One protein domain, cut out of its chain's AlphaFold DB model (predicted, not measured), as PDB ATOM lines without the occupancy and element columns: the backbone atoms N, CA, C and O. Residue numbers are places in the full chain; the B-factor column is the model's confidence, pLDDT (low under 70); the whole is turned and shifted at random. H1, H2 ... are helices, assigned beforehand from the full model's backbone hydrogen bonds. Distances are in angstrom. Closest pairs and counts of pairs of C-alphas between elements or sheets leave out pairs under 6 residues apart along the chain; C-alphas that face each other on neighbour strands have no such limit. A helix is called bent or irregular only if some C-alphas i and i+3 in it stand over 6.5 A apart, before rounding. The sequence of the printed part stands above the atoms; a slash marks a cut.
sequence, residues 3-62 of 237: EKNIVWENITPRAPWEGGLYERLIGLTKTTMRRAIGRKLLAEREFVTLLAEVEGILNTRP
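What this domain is: This is residues 3 to 62 of the 237 residues of the protein "DUF5641 domain-containing protein" of Wuchereria bancrofti (UniProt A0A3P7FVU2). An extended tail leads into a long helix, H1, and a second helix, H2, folds back steeply across the later part of H1. Residues 3 to 9 of the tail stick out. The printed part has 60 residues with two named helices, H1 then H2, and no named strand: all helix. It is only just loose, close to extended, with a radius of gyration of the C-alphas of 15.5 A and spans of 39 by 30 by 26 A.

Where its parts are: From C-alpha 3 at (53.599, 95.603, 201.783), residues 3 to 15 hold no named element. H1, residues 16 to 37, measures 27.9 A; it is irregular, with C-alphas 18 and 21 8.0 A apart, and has a kink of 47 degrees near residue 23. H2, residues 44 to 60, measures 24.4 A and ends with C-alpha 60 at (28.355, 106.051, 181.640).

How they stand to each other: H1 touches H2 with residues 29 to 33 alone; the closest C-alphas, of Thr 32 and Val 54, are 6.7 A apart. They run opposite ways at a steep tilt of 58 degrees. Every O i to N i+4 pair is within hydrogen-bond range in H2, 16 of 18 in H1.

The domain as a whole: The C-alphas farthest apart, of Glu 3 and Arg 39, are 45.3 A apart. The H1 to H2 link is short. The printed part has no cut, and no printed residue is under 70 in pLDDT.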
ATOM      1  N   GLU A   3      52.744  95.766 202.977       78.31
ATOM      2  CA  GLU A   3      53.599  95.603 201.783       78.31
ATOM      3  C   GLU A   3      53.121  96.361 200.532       78.31
ATOM      4  O   GLU A   3      53.895  96.533 199.596       78.31
ATOM      5  N   LYS A   4      51.853  96.796 200.474       83.44
ATOM      6  CA  LYS A   4      51.296  97.525 199.321       83.44
ATOM      7  C   LYS A   4      51.330  99.049 199.483       83.44
ATOM      8  O   LYS A   4      50.759  99.739 198.647       83.44
ATOM      9  N   ASN A   5      51.958  99.575 200.542       84.41
ATOM     10  CA  ASN A   5      52.010 101.011 200.860       84.41
ATOM     11  C   ASN A   5      50.624 101.691 200.910       84.41
ATOM     12  O   ASN A   5      50.477 102.866 200.578       84.41
ATOM     13  N   ILE A   6      49.591 100.947 201.324       86.12
ATOM     14  CA  ILE A   6      48.224 101.465 201.458       86.12
ATOM     15  C   ILE A   6      48.095 102.166 202.812       86.12
ATOM     16  O   ILE A   6      48.126 101.514 203.859       86.12
ATOM     17  N   VAL A   7      47.926 103.488 202.784       86.55
ATOM     18  CA  VAL A   7      47.579 104.292 203.961       86.55
ATOM     19  C   VAL A   7      46.071 104.199 204.189       86.55
ATOM     20  O   VAL A   7      45.286 104.465 203.281       86.55
ATOM     21  N   TRP A   8      45.664 103.818 205.400       82.96
ATOM     22  CA  TRP A   8      44.257 103.766 205.793       82.96
ATOM     23  C   TRP A   8      43.848 105.085 206.446       82.96
ATOM     24  O   TRP A   8      44.225 105.363 207.585       82.96
ATOM     25  N   GLU A   9      43.067 105.887 205.727       83.99
ATOM     26  CA  GLU A   9      42.421 107.086 206.260       83.99
ATOM     27  C   GLU A   9      40.978 106.752 206.658       83.99
ATOM     28  O   GLU A   9      40.163 106.358 205.825       83.99
ATOM     29  N   ASN A  10      40.661 106.905 207.945       84.58
ATOM     30  CA  ASN A  10      39.309 106.717 208.467       84.58
ATOM     31  C   ASN A  10      38.618 108.074 208.622       84.58
ATOM     32  O   ASN A  10      39.224 109.016 209.136       84.58
ATOM     33  N   ILE A  11      37.332 108.148 208.262       83.88
ATOM     34  CA  ILE A  11      36.499 109.315 208.577       83.88
ATOM     35  C   ILE A  11      36.415 109.542 210.092       83.88
ATOM     36  O   ILE A  11      36.488 108.608 210.899       83.88
ATOM     37  N   THR A  12      36.208 110.792 210.486       83.74
ATOM     38  CA  THR A  12      35.977 111.157 211.879       83.74
ATOM     39  C   THR A  12      34.677 110.496 212.374       83.74
ATOM     40  O   THR A  12      33.651 110.541 211.687       83.74
ATOM     41  N   PRO A  13      34.646 109.869 213.567       80.73
ATOM     42  CA  PRO A  13      33.428 109.240 214.070       80.73
ATOM     43  C   PRO A  13      32.302 110.271 214.231       80.73
ATOM     44  O   PRO A  13      32.498 111.320 214.844       80.73
ATOM     45  N   ARG A  14      31.108 109.927 213.722       77.81
ATOM     46  CA  ARG A  14      29.923 110.806 213.591       77.81
ATOM     47  C   ARG A  14      30.071 111.943 212.558       77.81
ATOM     48  O   ARG A  14      29.328 112.918 212.643       77.81
ATOM     49  N   ALA A  15      30.957 111.797 211.567       80.85
ATOM     50  CA  ALA A  15      31.136 112.750 210.464       80.85
ATOM     51  C   ALA A  15      30.712 112.223 209.071       80.85
ATOM     52  O   ALA A  15      31.544 112.149 208.168       80.85
ATOM     53  N   PRO A  16      29.430 111.862 208.843       78.59
ATOM     54  CA  PRO A  16      28.985 111.265 207.574       78.59
ATOM     55  C   PRO A  16      29.243 112.145 206.338       78.59
ATOM     56  O   PRO A  16      29.520 111.623 205.263       78.59
ATOM     57  N   TRP A  17      29.258 113.480 206.467       80.01
ATOM     58  CA  TRP A  17      29.572 114.370 205.335       80.01
ATOM     59  C   TRP A  17      31.023 114.250 204.847       80.01
ATOM     60  O   TRP A  17      31.269 114.539 203.678       80.01
ATOM     61  N   GLU A  18      31.976 113.790 205.675       80.38
ATOM     62  CA  GLU A  18      33.331 113.446 205.203       80.38
ATOM     63  C   GLU A  18      33.278 112.271 204.208       80.38
ATOM     64  O   GLU A  18      34.107 112.176 203.307       80.38
ATOM     65  N   GLY A  19      32.244 111.431 204.315       83.59
ATOM     66  CA  GLY A  19      31.927 110.333 203.409       83.59
ATOM     67  C   GLY A  19      30.866 110.624 202.343       83.59
ATOM     68  O   GLY A  19      30.485 109.718 201.597       83.59
ATOM     69  N   GLY A  20      30.385 111.867 202.228       86.64
ATOM     70  CA  GLY A  20      29.184 112.203 201.450       86.64
ATOM     71  C   GLY A  20      29.221 111.778 199.972       86.64
ATOM     72  O   GLY A  20      28.173 111.513 199.381       86.64
ATOM     73  N   LEU A  21      30.414 111.649 199.376       83.53
ATOM     74  CA  LEU A  21      30.595 111.124 198.019       83.53
ATOM     75  C   LEU A  21      30.168 109.651 197.904       83.53
ATOM     76  O   LEU A  21      29.361 109.317 197.033       83.53
ATOM     77  N   TYR A  22      30.678 108.772 198.775       85.96
ATOM     78  CA  TYR A  22      30.338 107.348 198.725       85.96
ATOM     79  C   TYR A  22      28.929 107.089 199.265       85.96
ATOM     80  O   TYR A  22      28.236 106.224 198.736       85.96
ATOM     81  N   GLU A  23      28.449 107.865 200.244       87.98
ATOM     82  CA  GLU A  23      27.056 107.772 200.703       87.98
ATOM     83  C   GLU A  23      26.078 108.096 199.565       87.98
ATOM     84  O   GLU A  23      25.120 107.353 199.327       87.98
ATOM     85  N   ARG A  24      26.363 109.151 198.787       90.42
ATOM     86  CA  ARG A  24      25.582 109.510 197.598       90.42
ATOM     87  C   ARG A  24      25.675 108.448 196.504       90.42
ATOM     88  O   ARG A  24      24.649 108.138 195.899       90.42
ATOM     89  N   LEU A  25      26.854 107.865 196.270       89.83
ATOM     90  CA  LEU A  25      27.036 106.769 195.313       89.83
ATOM     91  C   LEU A  25      26.200 105.540 195.709       89.83
ATOM     92  O   LEU A  25      25.412 105.056 194.902       89.83
ATOM     93  N   ILE A  26      26.269 105.111 196.973       89.47
ATOM     94  CA  ILE A  26      25.450 104.018 197.524       89.47
ATOM     95  C   ILE A  26      23.951 104.336 197.398       89.47
ATOM     96  O   ILE A  26      23.155 103.452 197.075       89.47
ATOM     97  N   GLY A  27      23.550 105.590 197.631       92.80
ATOM     98  CA  GLY A  27      22.173 106.053 197.445       92.80
ATOM     99  C   GLY A  27      21.688 105.942 195.996       92.80
ATOM    100  O   GLY A  27      20.565 105.482 195.759       92.80
ATOM    101  N   LEU A  28      22.538 106.293 195.024       91.16
ATOM    102  CA  LEU A  28      22.258 106.113 193.597       91.16
ATOM    103  C   LEU A  28      22.120 104.625 193.248       91.16
ATOM    104  O   LEU A  28      21.078 104.241 192.718       91.16
ATOM    105  N   THR A  29      23.093 103.788 193.625       90.47
ATOM    106  CA  THR A  29      23.096 102.335 193.374       90.47
ATOM    107  C   THR A  29      21.857 101.648 193.955       90.47
ATOM    108  O   THR A  29      21.166 100.899 193.268       90.47
ATOM    109  N   LYS A  30      21.488 101.948 195.207       91.48
ATOM    110  CA  LYS A  30      20.268 101.392 195.822       91.48
ATOM    111  C   LYS A  30      18.994 101.857 195.110       91.48
ATOM    112  O   LYS A  30      18.027 101.100 195.035       91.48
ATOM    113  N   THR A  31      18.979 103.082 194.582       93.09
ATOM    114  CA  THR A  31      17.827 103.630 193.850       93.09
ATOM    115  C   THR A  31      17.676 102.999 192.467       93.09
ATOM    116  O   THR A  31      16.555 102.653 192.090       93.09
ATOM    117  N   THR A  32      18.767 102.807 191.720       91.42
ATOM    118  CA  THR A  32      18.744 102.129 190.412       91.42
ATOM    119  C   THR A  32      18.357 100.660 190.562       91.42
ATOM    120  O   THR A  32      17.422 100.221 189.895       91.42
ATOM    121  N   MET A  33      18.953  99.933 191.515       90.22
ATOM    122  CA  MET A  33      18.580  98.542 191.812       90.22
ATOM    123  C   MET A  33      17.103  98.410 192.202       90.22
ATOM    124  O   MET A  33      16.395  97.570 191.653       90.22
ATOM    125  N   ARG A  34      16.584  99.269 193.095       91.65
ATOM    126  CA  ARG A  34      15.159  99.240 193.482       91.65
ATOM    127  C   ARG A  34      14.228  99.484 192.289       91.65
ATOM    128  O   ARG A  34      13.166  98.870 192.224       91.65
ATOM    129  N   ARG A  35      14.615 100.360 191.354       92.24
ATOM    130  CA  ARG A  35      13.853 100.629 190.122       92.24
ATOM    131  C   ARG A  35      13.883  99.453 189.143       92.24
ATOM    132  O   ARG A  35      12.853  99.180 188.540       92.24
ATOM    133  N   ALA A  36      15.011  98.758 189.013       90.41
ATOM    134  CA  ALA A  36      15.153  97.621 188.104       90.41
ATOM    135  C   ALA A  36      14.500  96.327 188.635       90.41
ATOM    136  O   ALA A  36      13.827  95.618 187.891       90.41
ATOM    137  N   ILE A  37      14.644  96.036 189.935       90.67
ATOM    138  CA  ILE A  37      14.084  94.832 190.580       90.67
ATOM    139  C   ILE A  37      12.571  94.975 190.819       90.67
ATOM    140  O   ILE A  37      11.803  94.018 190.673       90.67
ATOM    141  N   GLY A  38      12.122  96.167 191.230       87.93
ATOM    142  CA  GLY A  38      10.744  96.406 191.647       87.93
ATOM    143  C   GLY A  38      10.357  95.560 192.867       87.93
ATOM    144  O   GLY A  38      10.785  95.842 193.983       87.93
ATOM    145  N   ARG A  39       9.521  94.537 192.648       86.70
ATOM    146  CA  ARG A  39       9.062  93.569 193.670       86.70
ATOM    147  C   ARG A  39       9.529  92.129 193.403       86.70
ATOM    148  O   ARG A  39       9.041  91.211 194.055       86.70
ATOM    149  N   LYS A  40      10.408  91.907 192.420       88.27
ATOM    150  CA  LYS A  40      10.894  90.565 192.069       88.27
ATOM    151  C   LYS A  40      11.925  90.066 193.088       88.27
ATOM    152  O   LYS A  40      12.688  90.854 193.636       88.27
ATOM    153  N   LEU A  41      11.974  88.752 193.289       88.70
ATOM    154  CA  LEU A  41      13.130  88.075 193.873       88.70
ATOM    155  C   LEU A  41      14.006  87.599 192.713       88.70
ATOM    156  O   LEU A  41      13.496  86.938 191.812       88.70
ATOM    157  N   LEU A  42      15.282  87.978 192.723       85.18
ATOM    158  CA  LEU A  42      16.260  87.579 191.710       85.18
ATOM    159  C   LEU A  42      17.080  86.387 192.200       85.18
ATOM    160  O   LEU A  42      17.443  86.323 193.377       85.18
ATOM    161  N   ALA A  43      17.428  85.483 191.288       90.52
ATOM    162  CA  ALA A  43      18.468  84.494 191.521       90.52
ATOM    163  C   ALA A  43      19.852  85.168 191.592       90.52
ATOM    164  O   ALA A  43      20.074  86.231 191.014       90.52
ATOM    165  N   GLU A  44      20.818  84.519 192.248       90.96
ATOM    166  CA  GLU A  44      22.187  85.036 192.423       90.96
ATOM    167  C   GLU A  44      22.826  85.501 191.101       90.96
ATOM    168  O   GLU A  44      23.375  86.599 191.022       90.96
ATOM    169  N   ARG A  45      22.680  84.708 190.031       89.79
ATOM    170  CA  ARG A  45      23.203  85.043 188.696       89.79
ATOM    171  C   ARG A  45      22.576  86.313 188.120       89.79
ATOM    172  O   ARG A  45      23.287  87.145 187.572       89.79
ATOM    173  N   GLU A  46      21.262  86.474 188.265       89.67
ATOM    174  CA  GLU A  46      20.542  87.664 187.795       89.67
ATOM    175  C   GLU A  46      20.943  88.904 188.605       89.67
ATOM    176  O   GLU A  46      21.080  89.990 188.049       89.67
ATOM    177  N   PHE A  47      21.183  88.740 189.910       88.94
ATOM    178  CA  PHE A  47      21.656  89.810 190.785       88.94
ATOM    179  C   PHE A  47      23.068  90.291 190.415       88.94
ATOM    180  O   PHE A  47      23.309  91.498 190.393       88.94
ATOM    181  N   VAL A  48      23.987  89.375 190.083       88.80
ATOM    182  CA  VAL A  48      25.342  89.724 189.612       88.80
ATOM    183  C   VAL A  48      25.287  90.462 188.272       88.80
ATOM    184  O   VAL A  48      25.920  91.508 188.137       88.80
ATOM    185  N   THR A  49      24.490  89.982 187.310       88.60
ATOM    186  CA  THR A  49      24.292  90.676 186.024       88.60
ATOM    187  C   THR A  49      23.707  92.074 186.227       88.60
ATOM    188  O   THR A  49      24.253  93.046 185.709       88.60
ATOM    189  N   LEU A  50      22.666  92.204 187.057       89.62
ATOM    190  CA  LEU A  50      22.068  93.498 187.383       89.62
ATOM    191  C   LEU A  50      23.083  94.461 188.018       89.62
ATOM    192  O   LEU A  50      23.057  95.658 187.737       89.62
ATOM    193  N   LEU A  51      23.964  93.969 188.891       87.52
ATOM    194  CA  LEU A  51      24.979  94.807 189.526       87.52
ATOM    195  C   LEU A  51      25.972  95.363 188.492       87.52
ATOM    196  O   LEU A  51      26.279  96.553 188.547       87.52
ATOM    197  N   ALA A  52      26.398  94.543 187.527       83.79
ATOM    198  CA  ALA A  52      27.257  94.970 186.421       83.79
ATOM    199  C   ALA A  52      26.551  95.964 185.474       83.79
ATOM    200  O   ALA A  52      27.149  96.956 185.058       83.79
ATOM    201  N   GLU A  53      25.261  95.763 185.183       88.57
ATOM    202  CA  GLU A  53      24.448  96.733 184.431       88.57
ATOM    203  C   GLU A  53      24.337  98.073 185.173       88.57
ATOM    204  O   GLU A  53      24.524  99.137 184.581       88.57
ATOM    205  N   VAL A  54      24.078  98.045 186.486       86.49
ATOM    206  CA  VAL A  54      24.006  99.250 187.324       86.49
ATOM    207  C   VAL A  54      25.358  99.961 187.401       86.49
ATOM    208  O   VAL A  54      25.387 101.190 187.329       86.49
ATOM    209  N   GLU A  55      26.467  99.229 187.509       87.83
ATOM    210  CA  GLU A  55      27.817  99.791 187.426       87.83
ATOM    211  C   GLU A  55      28.040 100.491 186.078       87.83
ATOM    212  O   GLU A  55      28.424 101.663 186.052       87.83
ATOM    213  N   GLY A  56      27.723  99.822 184.964       85.35
ATOM    214  CA  GLY A  56      27.816 100.389 183.619       85.35
ATOM    215  C   GLY A  56      26.979 101.660 183.454       85.35
ATOM    216  O   GLY A  56      27.483 102.674 182.966       85.35
ATOM    217  N   ILE A  57      25.729 101.657 183.929       87.61
ATOM    218  CA  ILE A  57      24.833 102.826 183.918       87.61
ATOM    219  C   ILE A  57      25.414 103.976 184.747       87.61
ATOM    220  O   ILE A  57      25.379 105.123 184.307       87.61
ATOM    221  N   LEU A  58      25.947 103.707 185.942       86.17
ATOM    222  CA  LEU A  58      26.532 104.754 186.782       86.17
ATOM    223  C   LEU A  58      27.810 105.327 186.156       86.17
ATOM    224  O   LEU A  58      27.958 106.545 186.128       86.17
ATOM    225  N   ASN A  59      28.676 104.482 185.594       86.53
ATOM    226  CA  ASN A  59      29.946 104.889 184.987       86.53
ATOM    227  C   ASN A  59      29.789 105.608 183.635       86.53
ATOM    228  O   ASN A  59      30.634 106.436 183.289       86.53
ATOM    229  N   THR A  60      28.705 105.349 182.895       81.88
ATOM    230  CA  THR A  60      28.355 106.051 181.640       81.88
ATOM    231  C   THR A  60      27.510 107.307 181.843       81.88
ATOM    232  O   THR A  60      27.352 108.089 180.904       81.88
ATOM    233  N   ARG A  61      26.953 107.522 183.040       84.17
ATOM    234  CA  ARG A  61      25.991 108.599 183.294       84.17
ATOM    235  C   ARG A  61      26.608 109.989 183.054       84.17
ATOM    236  O   ARG A  61      27.642 110.284 183.650       84.17
ATOM    237  N   PRO A  62      25.955 110.889 182.292       84.60
ATOM    238  CA  PRO A  62      26.397 112.277 182.168       84.60
ATOM    239  C   PRO A  62      26.428 112.972 183.540       84.60
ATOM    240  O   PRO A  62      25.442 112.925 184.284       84.60
TER     241      PRO A  62